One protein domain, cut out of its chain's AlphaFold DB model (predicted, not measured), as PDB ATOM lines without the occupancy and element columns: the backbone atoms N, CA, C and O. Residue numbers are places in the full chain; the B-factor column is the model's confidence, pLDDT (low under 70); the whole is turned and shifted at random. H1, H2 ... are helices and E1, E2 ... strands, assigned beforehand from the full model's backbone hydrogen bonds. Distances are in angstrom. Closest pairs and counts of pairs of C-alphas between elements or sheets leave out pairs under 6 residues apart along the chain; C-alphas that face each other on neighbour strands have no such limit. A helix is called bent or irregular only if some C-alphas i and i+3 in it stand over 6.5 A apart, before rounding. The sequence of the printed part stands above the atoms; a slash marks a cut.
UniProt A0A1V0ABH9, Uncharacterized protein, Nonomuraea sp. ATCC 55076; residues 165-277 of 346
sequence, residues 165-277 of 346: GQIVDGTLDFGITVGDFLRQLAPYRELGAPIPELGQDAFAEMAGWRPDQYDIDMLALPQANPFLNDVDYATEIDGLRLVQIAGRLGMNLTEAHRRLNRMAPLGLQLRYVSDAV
ATOM      1  N   GLY A 165     129.571 137.717  84.752       94.75
ATOM      2  CA  GLY A 165     129.006 137.495  83.421       94.75
ATOM      3  C   GLY A 165     127.686 136.742  83.448       94.75
ATOM      4  O   GLY A 165     126.720 137.230  82.879       94.75
ATOM      5  N   GLN A 166     127.594 135.642  84.198       93.88
ATOM      6  CA  GLN A 166     126.333 134.901  84.341       93.88
ATOM      7  C   GLN A 166     125.222 135.733  84.996       93.88
ATOM      8  O   GLN A 166     124.048 135.600  84.655       93.88
ATOM      9  N   ILE A 167     125.580 136.608  85.940       96.75
ATOM     10  CA  ILE A 167     124.623 137.511  86.589       96.75
ATOM     11  C   ILE A 167     124.113 138.560  85.595       96.75
ATOM     12  O   ILE A 167     122.908 138.806  85.535       96.75
ATOM     13  N   VAL A 168     125.009 139.179  84.822       96.75
ATOM     14  CA  VAL A 168     124.649 140.194  83.821       96.75
ATOM     15  C   VAL A 168     123.844 139.555  82.682       96.75
ATOM     16  O   VAL A 168     122.829 140.125  82.287       96.75
ATOM     17  N   ASP A 169     124.228 138.359  82.225       94.56
ATOM     18  CA  ASP A 169     123.574 137.624  81.130       94.56
ATOM     19  C   ASP A 169     122.152 137.225  81.500       94.56
ATOM     20  O   ASP A 169     121.195 137.609  80.828       94.56
ATOM     21  N   GLY A 170     121.983 136.598  82.667       94.56
ATOM     22  CA  GLY A 170     120.654 136.298  83.182       94.56
ATOM     23  C   GLY A 170     119.815 137.561  83.361       94.56
ATOM     24  O   GLY A 170     118.647 137.596  82.984       94.56
ATOM     25  N   THR A 171     120.398 138.652  83.857       96.88
ATOM     26  CA  THR A 171     119.656 139.915  83.991       96.88
ATOM     27  C   THR A 171     119.123 140.420  82.642       96.88
ATOM     28  O   THR A 171     117.970 140.866  82.580       96.88
ATOM     29  N   LEU A 172     119.936 140.340  81.583       95.50
ATOM     30  CA  LEU A 172     119.563 140.737  80.226       95.50
ATOM     31  C   LEU A 172     118.460 139.829  79.663       95.50
ATOM     32  O   LEU A 172     117.428 140.338  79.222       95.50
ATOM     33  N   ASP A 173     118.626 138.509  79.766       94.25
ATOM     34  CA  ASP A 173     117.678 137.516  79.243       94.25
ATOM     35  C   ASP A 173     116.310 137.567  79.938       94.25
ATOM     36  O   ASP A 173     115.264 137.437  79.297       94.25
ATOM     37  N   PHE A 174     116.286 137.821  81.250       95.12
ATOM     38  CA  PHE A 174     115.042 138.018  81.999       95.12
ATOM     39  C   PHE A 174     114.451 139.427  81.840       95.12
ATOM     40  O   PHE A 174     113.307 139.654  82.241       95.12
ATOM     41  N   GLY A 175     115.199 140.387  81.288       96.06
ATOM     42  CA  GLY A 175     114.751 141.770  81.130       96.06
ATOM     43  C   GLY A 175     114.467 142.480  82.460       96.06
ATOM     44  O   GLY A 175     113.566 143.324  82.546       96.06
ATOM     45  N   ILE A 176     115.209 142.153  83.520       97.38
ATOM     46  CA  ILE A 176     115.037 142.715  84.872       97.38
ATOM     47  C   ILE A 176     116.249 143.555  85.294       97.38
ATOM     48  O   ILE A 176     117.110 143.866  84.476       97.38
ATOM     49  N   THR A 177     116.275 144.031  86.540       98.19
ATOM     50  CA  THR A 177     117.456 144.707  87.099       98.19
ATOM     51  C   THR A 177     118.420 143.689  87.703       98.19
ATOM     52  O   THR A 177     117.999 142.605  88.113       98.19
ATOM     53  N   VAL A 178     119.701 144.050  87.830       98.12
ATOM     54  CA  VAL A 178     120.697 143.181  88.482       98.12
ATOM     55  C   VAL A 178     120.287 142.881  89.923       98.12
ATOM     56  O   VAL A 178     120.382 141.743  90.374       98.12
ATOM     57  N   GLY A 179     119.760 143.874  90.646       97.56
ATOM     58  CA  GLY A 179     119.253 143.673  92.003       97.56
ATOM     59  C   GLY A 179     118.082 142.687  92.069       97.56
ATOM     60  O   GLY A 179     118.044 141.854  92.976       97.56
ATOM     61  N   ASP A 180     117.148 142.727  91.113       97.62
ATOM     62  CA  ASP A 180     116.050 141.753  91.041       97.62
ATOM     63  C   ASP A 180     116.558 140.343  90.734       97.62
ATOM     64  O   ASP A 180     116.111 139.385  91.367       97.62
ATOM     65  N   PHE A 181     117.514 140.206  89.813       97.81
ATOM     66  CA  PHE A 181     118.099 138.906  89.490       97.81
ATOM     67  C   PHE A 181     118.877 138.328  90.680       97.81
ATOM     68  O   PHE A 181     118.665 137.177  91.058       97.81
ATOM     69  N   LEU A 182     119.679 139.143  91.374       97.31
ATOM     70  CA  LEU A 182     120.368 138.737  92.603       97.31
ATOM     71  C   LEU A 182     119.400 138.263  93.695       97.31
ATOM     72  O   LEU A 182     119.712 137.306  94.401       97.31
ATOM     73  N   ARG A 183     118.212 138.874  93.827       96.12
ATOM     74  CA  ARG A 183     117.171 138.386  94.753       96.12
ATOM     75  C   ARG A 183     116.645 137.007  94.359       96.12
ATOM     76  O   ARG A 183     116.374 136.206  95.247       96.12
ATOM     77  N   GLN A 184     116.514 136.721  93.063       96.38
ATOM     78  CA  GLN A 184     116.104 135.396  92.583       96.38
ATOM     79  C   GLN A 184     117.183 134.336  92.823       96.38
ATOM     80  O   GLN A 184     116.857 133.192  93.140       96.38
ATOM     81  N   LEU A 185     118.461 134.714  92.712       96.62
ATOM     82  CA  LEU A 185     119.581 133.816  92.991       96.62
ATOM     83  C   LEU A 185     119.805 133.611  94.497       96.62
ATOM     84  O   LEU A 185     120.209 132.526  94.896       96.62
ATOM     85  N   ALA A 186     119.519 134.605  95.344       95.75
ATOM     86  CA  ALA A 186     119.857 134.602  96.771       95.75
ATOM     87  C   ALA A 186     119.552 133.292  97.539       95.75
ATOM     88  O   ALA A 186     120.429 132.867  98.294       95.75
ATOM     89  N   PRO A 187     118.404 132.606  97.340       95.94
ATOM     90  CA  PRO A 187     118.119 131.335  98.017       95.94
ATOM     91  C   PRO A 187     119.138 130.218  97.746       95.94
ATOM     92  O   PRO A 187     119.354 129.346  98.581       95.94
ATOM     93  N   TYR A 188     119.805 130.238  96.589       96.81
ATOM     94  CA  TYR A 188     120.789 129.219  96.215       96.81
ATOM     95  C   TYR A 188     122.134 129.398  96.935       96.81
ATOM     96  O   TYR A 188     122.957 128.479  96.922       96.81
ATOM     97  N   ARG A 189     122.358 130.535  97.614       95.56
ATOM     98  CA  ARG A 189     123.577 130.778  98.405       95.56
ATOM     99  C   ARG A 189     123.695 129.783  99.558       95.56
ATOM    100  O   ARG A 189     124.774 129.254  99.797       95.56
ATOM    101  N   GLU A 190     122.575 129.450 100.203       94.00
ATOM    102  CA  GLU A 190     122.511 128.444 101.277       94.00
ATOM    103  C   GLU A 190     122.925 127.041 100.803       94.00
ATOM    104  O   GLU A 190     123.339 126.207 101.603       94.00
ATOM    105  N   LEU A 191     122.847 126.785  99.493       95.56
ATOM    106  CA  LEU A 191     123.258 125.525  98.870       95.56
ATOM    107  C   LEU A 191     124.739 125.516  98.457       95.56
ATOM    108  O   LEU A 191     125.221 124.511  97.928       95.56
ATOM    109  N   GLY A 192     125.447 126.630  98.659       95.44
ATOM    110  CA  GLY A 192     126.851 126.818  98.302       95.44
ATOM    111  C   GLY A 192     127.098 127.531  96.968       95.44
ATOM    112  O   GLY A 192     128.241 127.546  96.516       95.44
ATOM    113  N   ALA A 193     126.075 128.106  96.321       95.88
ATOM    114  CA  ALA A 193     126.287 128.903  95.111       95.88
ATOM    115  C   ALA A 193     127.078 130.190  95.437       95.88
ATOM    116  O   ALA A 193     126.734 130.868  96.411       95.88
ATOM    117  N   PRO A 194     128.091 130.575  94.631       95.62
ATOM    118  CA  PRO A 194     128.966 131.716  94.905       95.62
ATOM    119  C   PRO A 194     128.298 133.047  94.518       95.62
ATOM    120  O   PRO A 194     128.770 133.788  93.662       95.62
ATOM    121  N   ILE A 195     127.153 133.340  95.134       96.19
ATOM    122  CA  ILE A 195     126.376 134.554  94.871       96.19
ATOM    123  C   ILE A 195     126.898 135.674  95.774       96.19
ATOM    124  O   ILE A 195     126.899 135.497  96.999       96.19
ATOM    125  N   PRO A 196     127.271 136.839  95.214       94.38
ATOM    126  CA  PRO A 196     127.863 137.927  95.982       94.38
ATOM    127  C   PRO A 196     126.931 138.411  97.102       94.38
ATOM    128  O   PRO A 196     125.704 138.458  96.954       94.38
ATOM    129  N   GLU A 197     127.525 138.764  98.239       91.75
ATOM    130  CA  GLU A 197     126.856 139.453  99.342       91.75
ATOM    131  C   GLU A 197     127.213 140.934  99.271       91.75
ATOM    132  O   GLU A 197     128.355 141.331  99.498       91.75
ATOM    133  N   LEU A 198     126.232 141.751  98.896       93.75
ATOM    134  CA  LEU A 198     126.427 143.177  98.682       93.75
ATOM    135  C   LEU A 198     126.045 143.963  99.938       93.75
ATOM    136  O   LEU A 198     125.013 143.698 100.557       93.75
ATOM    137  N   GLY A 199     126.848 144.976 100.274       92.62
ATOM    138  CA  GLY A 199     126.453 146.006 101.234       92.62
ATOM    139  C   GLY A 199     125.253 146.819 100.733       92.62
ATOM    140  O   GLY A 199     124.906 146.766  99.552       92.62
ATOM    141  N   GLN A 200     124.625 147.593 101.623       91.25
ATOM    142  CA  GLN A 200     123.405 148.352 101.299       91.25
ATOM    143  C   GLN A 200     123.593 149.300 100.106       91.25
ATOM    144  O   GLN A 200     122.765 149.289  99.197       91.25
ATOM    145  N   ASP A 201     124.696 150.052 100.076       91.62
ATOM    146  CA  ASP A 201     124.973 151.028  99.016       91.62
ATOM    147  C   ASP A 201     125.187 150.342  97.659       91.62
ATOM    148  O   ASP A 201     124.515 150.664  96.679       91.62
ATOM    149  N   ALA A 202     126.040 149.313  97.619       92.31
ATOM    150  CA  ALA A 202     126.283 148.531  96.406       92.31
ATOM    151  C   ALA A 202     124.995 147.864  95.897       92.31
ATOM    152  O   ALA A 202     124.721 147.859  94.699       92.31
ATOM    153  N   PHE A 203     124.163 147.333  96.797       94.38
ATOM    154  CA  PHE A 203     122.889 146.738  96.410       94.38
ATOM    155  C   PHE A 203     121.907 147.777  95.844       94.38
ATOM    156  O   PHE A 203     121.196 147.479  94.882       94.38
ATOM    157  N   ALA A 204     121.872 148.995  96.394       93.62
ATOM    158  CA  ALA A 204     121.030 150.077  95.883       93.62
ATOM    159  C   ALA A 204     121.404 150.460  94.440       93.62
ATOM    160  O   ALA A 204     120.515 150.644  93.605       93.62
ATOM    161  N   GLU A 205     122.699 150.494  94.113       93.38
ATOM    162  CA  GLU A 205     123.162 150.713  92.738       93.38
ATOM    163  C   GLU A 205     122.738 149.586  91.783       93.38
ATOM    164  O   GLU A 205     122.300 149.856  90.658       93.38
ATOM    165  N   MET A 206     122.822 148.325  92.229       95.81
ATOM    166  CA  MET A 206     122.395 147.158  91.443       95.81
ATOM    167  C   MET A 206     120.877 147.116  91.238       95.81
ATOM    168  O   MET A 206     120.405 146.694  90.183       95.81
ATOM    169  N   ALA A 207     120.096 147.574  92.219       94.75
ATOM    170  CA  ALA A 207     118.635 147.594  92.152       94.75
ATOM    171  C   ALA A 207     118.090 148.517  91.050       94.75
ATOM    172  O   ALA A 207     116.983 148.299  90.568       94.75
ATOM    173  N   GLY A 208     118.855 149.534  90.643       93.94
ATOM    174  CA  GLY A 208     118.511 150.412  89.520       93.94
ATOM    175  C   GLY A 208     119.187 150.044  88.197       93.94
ATOM    176  O   GLY A 208     118.881 150.645  87.168       93.94
ATOM    177  N   TRP A 209     120.128 149.097  88.195       97.12
ATOM    178  CA  TRP A 209     120.919 148.793  87.009       97.12
ATOM    179  C   TRP A 209     120.227 147.785  86.097       97.12
ATOM    180  O   TRP A 209     119.932 146.661  86.504       97.12
ATOM    181  N   ARG A 210     120.033 148.183  84.839       97.19
ATOM    182  CA  ARG A 210     119.697 147.298  83.724       97.19
ATOM    183  C   ARG A 210     120.896 147.241  82.779       97.19
ATOM    184  O   ARG A 210     121.224 148.294  82.226       97.19
ATOM    185  N   PRO A 211     121.574 146.091  82.657       96.19
ATOM    186  CA  PRO A 211     122.669 145.958  81.720       96.19
ATOM    187  C   PRO A 211     122.159 145.972  80.280       96.19
ATOM    188  O   PRO A 211     120.986 145.693  80.017       96.19
ATOM    189  N   ASP A 212     123.048 146.320  79.358       95.62
ATOM    190  CA  ASP A 212     122.819 146.247  77.916       95.62
ATOM    191  C   ASP A 212     123.735 145.196  77.259       95.62
ATOM    192  O   ASP A 212     124.531 144.529  77.922       95.62
ATOM    193  N   GLN A 213     123.622 145.027  75.938       93.94
ATOM    194  CA  GLN A 213     124.450 144.067  75.202       93.94
ATOM    195  C   GLN A 213     125.951 144.375  75.315       93.94
ATOM    196  O   GLN A 213     126.764 143.451  75.322       93.94
ATOM    197  N   TYR A 214     126.338 145.650  75.449       94.81
ATOM    198  CA  TYR A 214     127.747 145.997  75.606       94.81
ATOM    199  C   TYR A 214     128.306 145.438  76.910       94.81
ATOM    200  O   TYR A 214     129.419 144.924  76.909       94.81
ATOM    201  N   ASP A 215     127.537 145.476  77.999       96.62
ATOM    202  CA  ASP A 215     127.969 144.936  79.291       96.62
ATOM    203  C   ASP A 215     128.320 143.433  79.203       96.62
ATOM    204  O   ASP A 215     129.305 142.989  79.797       96.62
ATOM    205  N   ILE A 216     127.582 142.660  78.396       93.00
ATOM    206  CA  ILE A 216     127.889 141.250  78.096       93.00
ATOM    207  C   ILE A 216     129.113 141.119  77.198       93.00
ATOM    208  O   ILE A 216     130.026 140.339  77.485       93.00
ATOM    209  N   ASP A 217     129.162 141.900  76.121       92.25
ATOM    210  CA  ASP A 217     130.244 141.828  75.144       92.25
ATOM    211  C   ASP A 217     131.602 142.167  75.769       92.25
ATOM    212  O   ASP A 217     132.630 141.661  75.310       92.25
ATOM    213  N   MET A 218     131.628 142.993  76.819       95.12
ATOM    214  CA  MET A 218     132.824 143.302  77.610       95.12
ATOM    215  C   MET A 218     133.355 142.090  78.386       95.12
ATOM    216  O   MET A 218     134.570 141.931  78.510       95.12
ATOM    217  N   LEU A 219     132.464 141.221  78.869       93.94
ATOM    218  CA  LEU A 219     132.800 140.030  79.654       93.94
ATOM    219  C   LEU A 219     133.042 138.793  78.784       93.94
ATOM    220  O   LEU A 219     133.671 137.837  79.236       93.94
ATOM    221  N   ALA A 220     132.571 138.797  77.538       87.19
ATOM    222  CA  ALA A 220     132.758 137.689  76.613       87.19
ATOM    223  C   ALA A 220     134.249 137.415  76.340       87.19
ATOM    224  O   ALA A 220     135.033 138.318  76.011       87.19
ATOM    225  N   LEU A 221     134.654 136.145  76.437       81.38
ATOM    226  CA  LEU A 221     135.993 135.710  76.049       81.38
ATOM    227  C   LEU A 221     136.082 135.551  74.520       81.38
ATOM    228  O   LEU A 221     135.173 134.985  73.918       81.38
ATOM    229  N   PRO A 222     137.183 135.965  73.857       65.25
ATOM    230  CA  PRO A 222     137.313 135.870  72.394       65.25
ATOM    231  C   PRO A 222     137.274 134.434  71.861       65.25
ATOM    232  O   PRO A 222     137.025 134.220  70.680       65.25
ATOM    233  N   GLN A 223     137.561 133.459  72.727       62.81
ATOM    234  CA  GLN A 223     137.572 132.035  72.398       62.81
ATOM    235  C   GLN A 223     136.238 131.341  72.709       62.81
ATOM    236  O   GLN A 223     136.108 130.141  72.461       62.81
ATOM    237  N   ALA A 224     135.250 132.069  73.247       58.41
ATOM    238  CA  ALA A 224     133.923 131.522  73.485       58.41
ATOM    239  C   ALA A 224     133.305 131.115  72.142       58.41
ATOM    240  O   ALA A 224     133.228 131.912  71.206       58.41
ATOM    241  N   ASN A 225     132.905 129.850  72.028       50.91
ATOM    242  CA  ASN A 225     132.290 129.332  70.816       50.91
ATOM    243  C   ASN A 225     130.770 129.569  70.884       50.91
ATOM    244  O   ASN A 225     130.089 128.858  71.630       50.91
ATOM    245  N   PRO A 226     130.211 130.499  70.085       49.56
ATOM    246  CA  PRO A 226     128.789 130.832  70.145       49.56
ATOM    247  C   PRO A 226     127.877 129.679  69.700       49.56
ATOM    248  O   PRO A 226     126.685 129.704  69.971       49.56
ATOM    249  N   PHE A 227     128.406 128.641  69.040       43.66
ATOM    250  CA  PHE A 227     127.611 127.489  68.604       43.66
ATOM    251  C   PHE A 227     127.354 126.457  69.708       43.66
ATOM    252  O   PHE A 227     126.538 125.558  69.510       43.66
ATOM    253  N   LEU A 228     128.063 126.538  70.838       48.28
ATOM    254  CA  LEU A 228     127.985 125.534  71.905       48.28
ATOM    255  C   LEU A 228     127.352 126.058  73.198       48.28
ATOM    256  O   LEU A 228     127.166 125.268  74.124       48.28
ATOM    257  N   ASN A 229     127.011 127.352  73.269       50.16
ATOM    258  CA  ASN A 229     126.498 128.015  74.478       50.16
ATOM    259  C   ASN A 229     127.323 127.695  75.748       50.16
ATOM    260  O   ASN A 229     126.805 127.737  76.860       50.16
ATOM    261  N   ASP A 230     128.606 127.354  75.587       56.91
ATOM    262  CA  ASP A 230     129.595 127.229  76.664       56.91
ATOM    263  C   ASP A 230     130.253 128.606  76.780       56.91
ATOM    264  O   ASP A 230     131.369 128.834  76.307       56.91
ATOM    265  N   VAL A 231     129.470 129.579  77.254       62.47
ATOM    266  CA  VAL A 231     129.939 130.957  77.405       62.47
ATOM    267  C   VAL A 231     130.667 131.049  78.739       62.47
ATOM    268  O   VAL A 231     130.076 131.296  79.789       62.47
ATOM    269  N   ASP A 232     131.974 130.805  78.698       77.38
ATOM    270  CA  ASP A 232     132.850 131.216  79.786       77.38
ATOM    271  C   ASP A 232     133.030 132.739  79.693       77.38
ATOM    272  O   ASP A 232     133.517 133.275  78.691       77.38
ATOM    273  N   TYR A 233     132.617 133.439  80.745       89.50
ATOM    274  CA  TYR A 233     132.849 134.871  80.900       89.50
ATOM    275  C   TYR A 233     134.175 135.130  81.608       89.50
ATOM    276  O   TYR A 233     134.612 134.353  82.461       89.50
ATOM    277  N   ALA A 234     134.801 136.258  81.286       91.38
ATOM    278  CA  ALA A 234     135.954 136.748  82.018       91.38
ATOM    279  C   ALA A 234     135.566 137.037  83.476       91.38
ATOM    280  O   ALA A 234     134.655 137.817  83.756       91.38
ATOM    281  N   THR A 235     136.284 136.423  84.413       94.00
ATOM    282  CA  THR A 235     136.211 136.739  85.849       94.00
ATOM    283  C   THR A 235     137.247 137.780  86.261       94.00
ATOM    284  O   THR A 235     137.192 138.323  87.363       94.00
ATOM    285  N   GLU A 236     138.176 138.080  85.358       95.75
ATOM    286  CA  GLU A 236     139.303 138.965  85.565       95.75
ATOM    287  C   GLU A 236     139.577 139.786  84.304       95.75
ATOM    288  O   GLU A 236     139.575 139.244  83.198       95.75
ATOM    289  N   ILE A 237     139.846 141.080  84.484       97.12
ATOM    290  CA  ILE A 237     140.230 142.010  83.423       97.12
ATOM    291  C   ILE A 237     141.502 142.733  83.848       97.12
ATOM    292  O   ILE A 237     141.493 143.490  84.819       97.12
ATOM    293  N   ASP A 238     142.583 142.530  83.109       96.81
ATOM    294  CA  ASP A 238     143.819 143.288  83.274       96.81
ATOM    295  C   ASP A 238     143.867 144.524  82.355       96.81
ATOM    296  O   ASP A 238     142.922 144.826  81.618       96.81
ATOM    297  N   GLY A 239     144.973 145.273  82.426       97.06
ATOM    298  CA  GLY A 239     145.160 146.490  81.636       97.06
ATOM    299  C   GLY A 239     145.105 146.250  80.123       97.06
ATOM    300  O   GLY A 239     144.467 147.025  79.413       97.06
ATOM    301  N   LEU A 240     145.707 145.168  79.609       97.12
ATOM    302  CA  LEU A 240     145.658 144.871  78.171       97.12
ATOM    303  C   LEU A 240     144.237 144.525  77.740       97.12
ATOM    304  O   LEU A 240     143.766 145.016  76.714       97.12
ATOM    305  N   ARG A 241     143.527 143.720  78.534       96.00
ATOM    306  CA  ARG A 241     142.152 143.338  78.238       96.00
ATOM    307  C   ARG A 241     141.210 144.539  78.264       96.00
ATOM    308  O   ARG A 241     140.348 144.620  77.391       96.00
ATOM    309  N   LEU A 242     141.399 145.496  79.178       97.69
ATOM    310  CA  LEU A 242     140.685 146.779  79.160       97.69
ATOM    311  C   LEU A 242     140.884 147.511  77.820       97.69
ATOM    312  O   LEU A 242     139.903 147.916  77.197       97.69
ATOM    313  N   VAL A 243     142.132 147.630  77.348       97.62
ATOM    314  CA  VAL A 243     142.462 148.291  76.070       97.62
ATOM    315  C   VAL A 243     141.858 147.542  74.879       97.62
ATOM    316  O   VAL A 243     141.253 148.159  74.002       97.62
ATOM    317  N   GLN A 244     141.929 146.209  74.868       96.19
ATOM    318  CA  GLN A 244     141.290 145.375  73.845       96.19
ATOM    319  C   GLN A 244     139.766 145.557  73.817       96.19
ATOM    320  O   GLN A 244     139.176 145.627  72.739       96.19
ATOM    321  N   ILE A 245     139.116 145.612  74.984       96.06
ATOM    322  CA  ILE A 245     137.669 145.817  75.097       96.06
ATOM    323  C   ILE A 245     137.289 147.200  74.568       96.06
ATOM    324  O   ILE A 245     136.420 147.290  73.702       96.06
ATOM    325  N   ALA A 246     137.961 148.254  75.040       97.06
ATOM    326  CA  ALA A 246     137.698 149.625  74.621       97.06
ATOM    327  C   ALA A 246     137.880 149.794  73.104       97.06
ATOM    328  O   ALA A 246     136.969 150.270  72.425       97.06
ATOM    329  N   GLY A 247     138.994 149.299  72.551       95.38
ATOM    330  CA  GLY A 247     139.260 149.339  71.113       95.38
ATOM    331  C   GLY A 247     138.248 148.543  70.284       95.38
ATOM    332  O   GLY A 247     137.753 149.043  69.277       95.38
ATOM    333  N   ARG A 248     137.882 147.329  70.719       94.06
ATOM    334  CA  ARG A 248     136.904 146.482  70.010       94.06
ATOM    335  C   ARG A 248     135.499 147.082  69.999       94.06
ATOM    336  O   ARG A 248     134.794 146.926  69.008       94.06
ATOM    337  N   LEU A 249     135.084 147.716  71.094       94.44
ATOM    338  CA  LEU A 249     133.731 148.260  71.249       94.44
ATOM    339  C   LEU A 249     133.628 149.745  70.869       94.44
ATOM    340  O   LEU A 249     132.536 150.306  70.933       94.44
ATOM    341  N   GLY A 250     134.734 150.379  70.465       94.25
ATOM    342  CA  GLY A 250     134.763 151.794  70.088       94.25
ATOM    343  C   GLY A 250     134.499 152.745  71.260       94.25
ATOM    344  O   GLY A 250     133.939 153.820  71.059       94.25
ATOM    345  N   MET A 251     134.865 152.344  72.479       95.31
ATOM    346  CA  MET A 251     134.711 153.147  73.696       95.31
ATOM    347  C   MET A 251     136.031 153.834  74.058       95.31
ATOM    348  O   MET A 251     137.108 153.312  73.763       95.31
ATOM    349  N   ASN A 252     135.964 154.976  74.750       96.25
ATOM    350  CA  ASN A 252     137.139 155.461  75.472       96.25
ATOM    351  C   ASN A 252     137.420 154.545  76.679       96.25
ATOM    352  O   ASN A 252     136.556 153.801  77.160       96.25
ATOM    353  N   LEU A 253     138.656 154.586  77.164       97.75
ATOM    354  CA  LEU A 253     139.097 153.727  78.262       97.75
ATOM    355  C   LEU A 253     138.377 154.035  79.578       97.75
ATOM    356  O   LEU A 253     138.068 153.106  80.323       97.75
ATOM    357  N   THR A 254     138.039 155.300  79.845       97.62
ATOM    358  CA  THR A 254     137.283 155.693  81.042       97.62
ATOM    359  C   THR A 254     135.860 155.131  81.050       97.62
ATOM    360  O   THR A 254     135.419 154.647  82.089       97.62
ATOM    361  N   GLU A 255     135.143 155.121  79.921       97.75
ATOM    362  CA  GLU A 255     133.806 154.514  79.824       97.75
ATOM    363  C   GLU A 255     133.876 152.996  79.985       97.75
ATOM    364  O   GLU A 255     133.092 152.417  80.744       97.75
ATOM    365  N   ALA A 256     134.843 152.351  79.324       97.94
ATOM    366  CA  ALA A 256     135.057 150.920  79.479       97.94
ATOM    367  C   ALA A 256     135.385 150.568  80.943       97.94
ATOM    368  O   ALA A 256     134.773 149.675  81.529       97.94
ATOM    369  N   HIS A 257     136.285 151.316  81.581       98.19
ATOM    370  CA  HIS A 257     136.592 151.142  82.996       98.19
ATOM    371  C   HIS A 257     135.361 151.371  83.879       98.19
ATOM    372  O   HIS A 257     135.070 150.536  84.730       98.19
ATOM    373  N   ARG A 258     134.592 152.445  83.660       97.75
ATOM    374  CA  ARG A 258     133.386 152.763  84.440       97.75
ATOM    375  C   ARG A 258     132.367 151.621  84.400       97.75
ATOM    376  O   ARG A 258     131.810 151.267  85.441       97.75
ATOM    377  N   ARG A 259     132.122 151.041  83.221       97.75
ATOM    378  CA  ARG A 259     131.210 149.898  83.048       97.75
ATOM    379  C   ARG A 259     131.726 148.639  83.746       97.75
ATOM    380  O   ARG A 259     130.985 148.038  84.518       97.75
ATOM    381  N   LEU A 260     133.002 148.296  83.564       98.12
ATOM    382  CA  LEU A 260     133.622 147.146  84.235       98.12
ATOM    383  C   LEU A 260     133.662 147.316  85.758       98.12
ATOM    384  O   LEU A 260     133.388 146.378  86.501       98.12
ATOM    385  N   ASN A 261     133.945 148.520  86.251       97.12
ATOM    386  CA  ASN A 261     133.981 148.810  87.681       97.12
ATOM    387  C   ASN A 261     132.603 148.635  88.332       97.12
ATOM    388  O   ASN A 261     132.509 148.141  89.452       97.12
ATOM    389  N   ARG A 262     131.520 148.934  87.603       96.62
ATOM    390  CA  ARG A 262     130.151 148.646  88.058       96.62
ATOM    391  C   ARG A 262     129.897 147.147  88.269       96.62
ATOM    392  O   ARG A 262     129.064 146.786  89.092       96.62
ATOM    393  N   MET A 263     130.622 146.275  87.569       97.38
ATOM    394  CA  MET A 263     130.540 144.816  87.720       97.38
ATOM    395  C   MET A 263     131.434 144.273  88.841       97.38
ATOM    396  O   MET A 263     131.280 143.112  89.224       97.38
ATOM    397  N   ALA A 264     132.353 145.071  89.397       96.56
ATOM    398  CA  ALA A 264     133.283 144.612  90.431       96.56
ATOM    399  C   ALA A 264     132.581 144.063  91.693       96.56
ATOM    400  O   ALA A 264     132.969 142.985  92.153       96.56
ATOM    401  N   PRO A 265     131.491 144.675  92.213       96.81
ATOM    402  CA  PRO A 265     130.731 144.098  93.326       96.81
ATOM    403  C   PRO A 265     130.125 142.719  93.018       96.81
ATOM    404  O   PRO A 265     129.851 141.952  93.937       96.81
ATOM    405  N   LEU A 266     129.937 142.375  91.738       96.88
ATOM    406  CA  LEU A 266     129.440 141.064  91.307       96.88
ATOM    407  C   LEU A 266     130.537 139.985  91.250       96.88
ATOM    408  O   LEU A 266     130.266 138.860  90.835       96.88
ATOM    409  N   GLY A 267     131.766 140.319  91.652       95.62
ATOM    410  CA  GLY A 267     132.909 139.406  91.686       95.62
ATOM    411  C   GLY A 267     133.868 139.524  90.499       95.62
ATOM    412  O   GLY A 267     134.790 138.716  90.406       95.62
ATOM    413  N   LEU A 268     133.689 140.506  89.604       97.44
ATOM    414  CA  LEU A 268     134.668 140.799  88.553       97.44
ATOM    415  C   LEU A 268     135.939 141.406  89.162       97.44
ATOM    416  O   LEU A 268     135.879 142.408  89.874       97.44
ATOM    417  N   GLN A 269     137.097 140.835  88.846       97.56
ATOM    418  CA  GLN A 269     138.385 141.335  89.324       97.56
ATOM    419  C   GLN A 269     139.029 142.259  88.288       97.56
ATOM    420  O   GLN A 269     139.289 141.845  87.160       97.56
ATOM    421  N   LEU A 270     139.327 143.500  88.671       97.88
ATOM    422  CA  LEU A 270     140.068 144.443  87.831       97.88
ATOM    423  C   LEU A 270     141.536 144.463  88.267       97.88
ATOM    424  O   LEU A 270     141.853 144.902  89.372       97.88
ATOM    425  N   ARG A 271     142.437 143.964  87.415       96.81
ATOM    426  CA  ARG A 271     143.883 143.864  87.680       96.81
ATOM    427  C   ARG A 271     144.670 144.955  86.975       96.81
ATOM    428  O   ARG A 271     145.537 144.698  86.144       96.81
ATOM    429  N   TYR A 272     144.335 146.186  87.312       95.81
ATOM    430  CA  TYR A 272     145.036 147.387  86.883       95.81
ATOM    431  C   TYR A 272     144.705 148.528  87.849       95.81
ATOM    432  O   TYR A 272     143.737 148.459  88.604       95.81
ATOM    433  N   VAL A 273     145.518 149.583  87.845       93.31
ATOM    434  CA  VAL A 273     145.303 150.744  88.716       93.31
ATOM    435  C   VAL A 273     144.197 151.614  88.119       93.31
ATOM    436  O   VAL A 273     144.380 152.190  87.050       93.31
ATOM    437  N   SER A 274     143.048 151.711  88.793       93.31
ATOM    438  CA  SER A 274     141.869 152.442  88.292       93.31
ATOM    439  C   SER A 274     142.151 153.925  88.028       93.31
ATOM    440  O   SER A 274     141.780 154.439  86.978       93.31
ATOM    441  N   ASP A 275     142.902 154.583  88.914       93.81
ATOM    442  CA  ASP A 275     143.277 155.999  88.765       93.81
ATOM    443  C   ASP A 275     144.277 156.249  87.621       93.81
ATOM    444  O   ASP A 275     144.527 157.392  87.245       93.81
ATOM    445  N   ALA A 276     144.865 155.186  87.067       95.50
ATOM    446  CA  ALA A 276     145.819 155.254  85.966       95.50
ATOM    447  C   ALA A 276     145.163 155.056  84.589       95.50
ATOM    448  O   ALA A 276     145.871 155.027  83.582       95.50
ATOM    449  N   VAL A 277     143.836 154.887  84.529       97.56
ATOM    450  CA  VAL A 277     143.100 154.716  83.271       97.56
ATOM    451  C   VAL A 277     143.021 156.063  82.538       97.56
ATOM    452  O   VAL A 277     142.387 156.989  83.048       97.56
TER     453      VAL A 277
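Overview. This is residues 165 to 277 of the 346 residues of an uncharacterized protein of Nonomuraea sp. ATCC 55076 (UniProt A0A1V0ABH9). Three short helices, H1, H4 and H5, lie side by side in a row, running alternately opposite ways, and H6 crosses this row near H4 and H5. At the H1 end of the row, H2 and H3 make a corner; toward the H5 end, H6 is next to a small two-stranded sheet of E1 and E2, and in the long link between H4 and E1 the loop of residues 225 to 230 sticks out from the body. The printed part has 113 residues with six named helices and two named strands, in the order H1 H2 H3 H4 E1 H5 H6 E2; the sheet, E1 beside E2, is parallel, and the class is mostly helix. It is compact, with a radius of gyration of the C-alphas of 14.2 A, and spans 38 by 37 by 25 A.

Arrangement. H1, residues 165 to 174, touches H2, residues 178 to 191, at a steep tilt of 61 degrees; the C-alphas of Thr 171 and Val 178 are closest, 5.6 A apart, and H2 touches with residues 178 to 182 alone. H2, with residues 178 to 180 alone, touches H3, residues 200 to 207, at a steep tilt of 64 degrees; the closest C-alphas, of Gly 179 and Ala 207, are 4.0 A apart. H1 touches H4, residues 213 to 219, at a shallow tilt of 19 degrees, opposite ways; the closest C-alphas are those of Gly 165 and Leu 219, 5.9 A. H4 is close but not clearly touching to H5, residues 239 to 249, with C-alphas of Met 218 and Ile 245 closest at 6.0 A. H5 touches H6, residues 253 to 266, at a tilt of 68 degrees, only just steep; the closest C-alphas are those of Ala 246 and Leu 253, 5.7 A, and H6 touches with residues 253 to 257 alone. H6, with residues 259 to 260 alone, only just touches H4, with 3 pairs of C-alphas within 8 A; those of Asp 215 and Arg 259 are closest, 7.0 A. E1, residues 236 to 238, and E2, residues 269 to 271, are parallel neighbours at 19 degrees; N 237 and O 269 are within hydrogen-bond range at 2.8 A, as are N 271 and O 237 at 2.8 A. E1, H5, H6 and E2 form a strand-helix-strand unit, two parallel neighbour strands with helices between them in the chain, and its crossover is right-handed. H2 and H5 are apart. In H1, H3 and H5 every O i to N i+4 pair is within hydrogen-bond range; in H2 it is 5 of 10, in H4 2 of 3 and in H6 7 of 10.

Along the chain. H1 begins at C-alpha 165, (129.006, 137.495, 83.421), and is 14.0 A long. H2 and H6 are each 20.6 A long and irregular: C-alphas 184 and 187 are 7.1 A apart, and in H6, only just irregular, C-alphas 262 and 265 are 7.0 A apart. H3 and H4 are each 10.3 A long, E1 6.7 A, and H5 15.5 A. E2, 6.3 A, ends at C-alpha 271, (143.883, 143.864, 87.680).

Size, cuts and confidence. The two C-alphas farthest apart, of Glu 190 and Gly 250, are 40.8 A apart. The printed part has no cut. The link from H4 to E1, residues 220 to 235, is long, and within it residues 225 to 230 stand free. The mean pLDDT of the printed part is 91.7, and residues 222 to 231 are under 70.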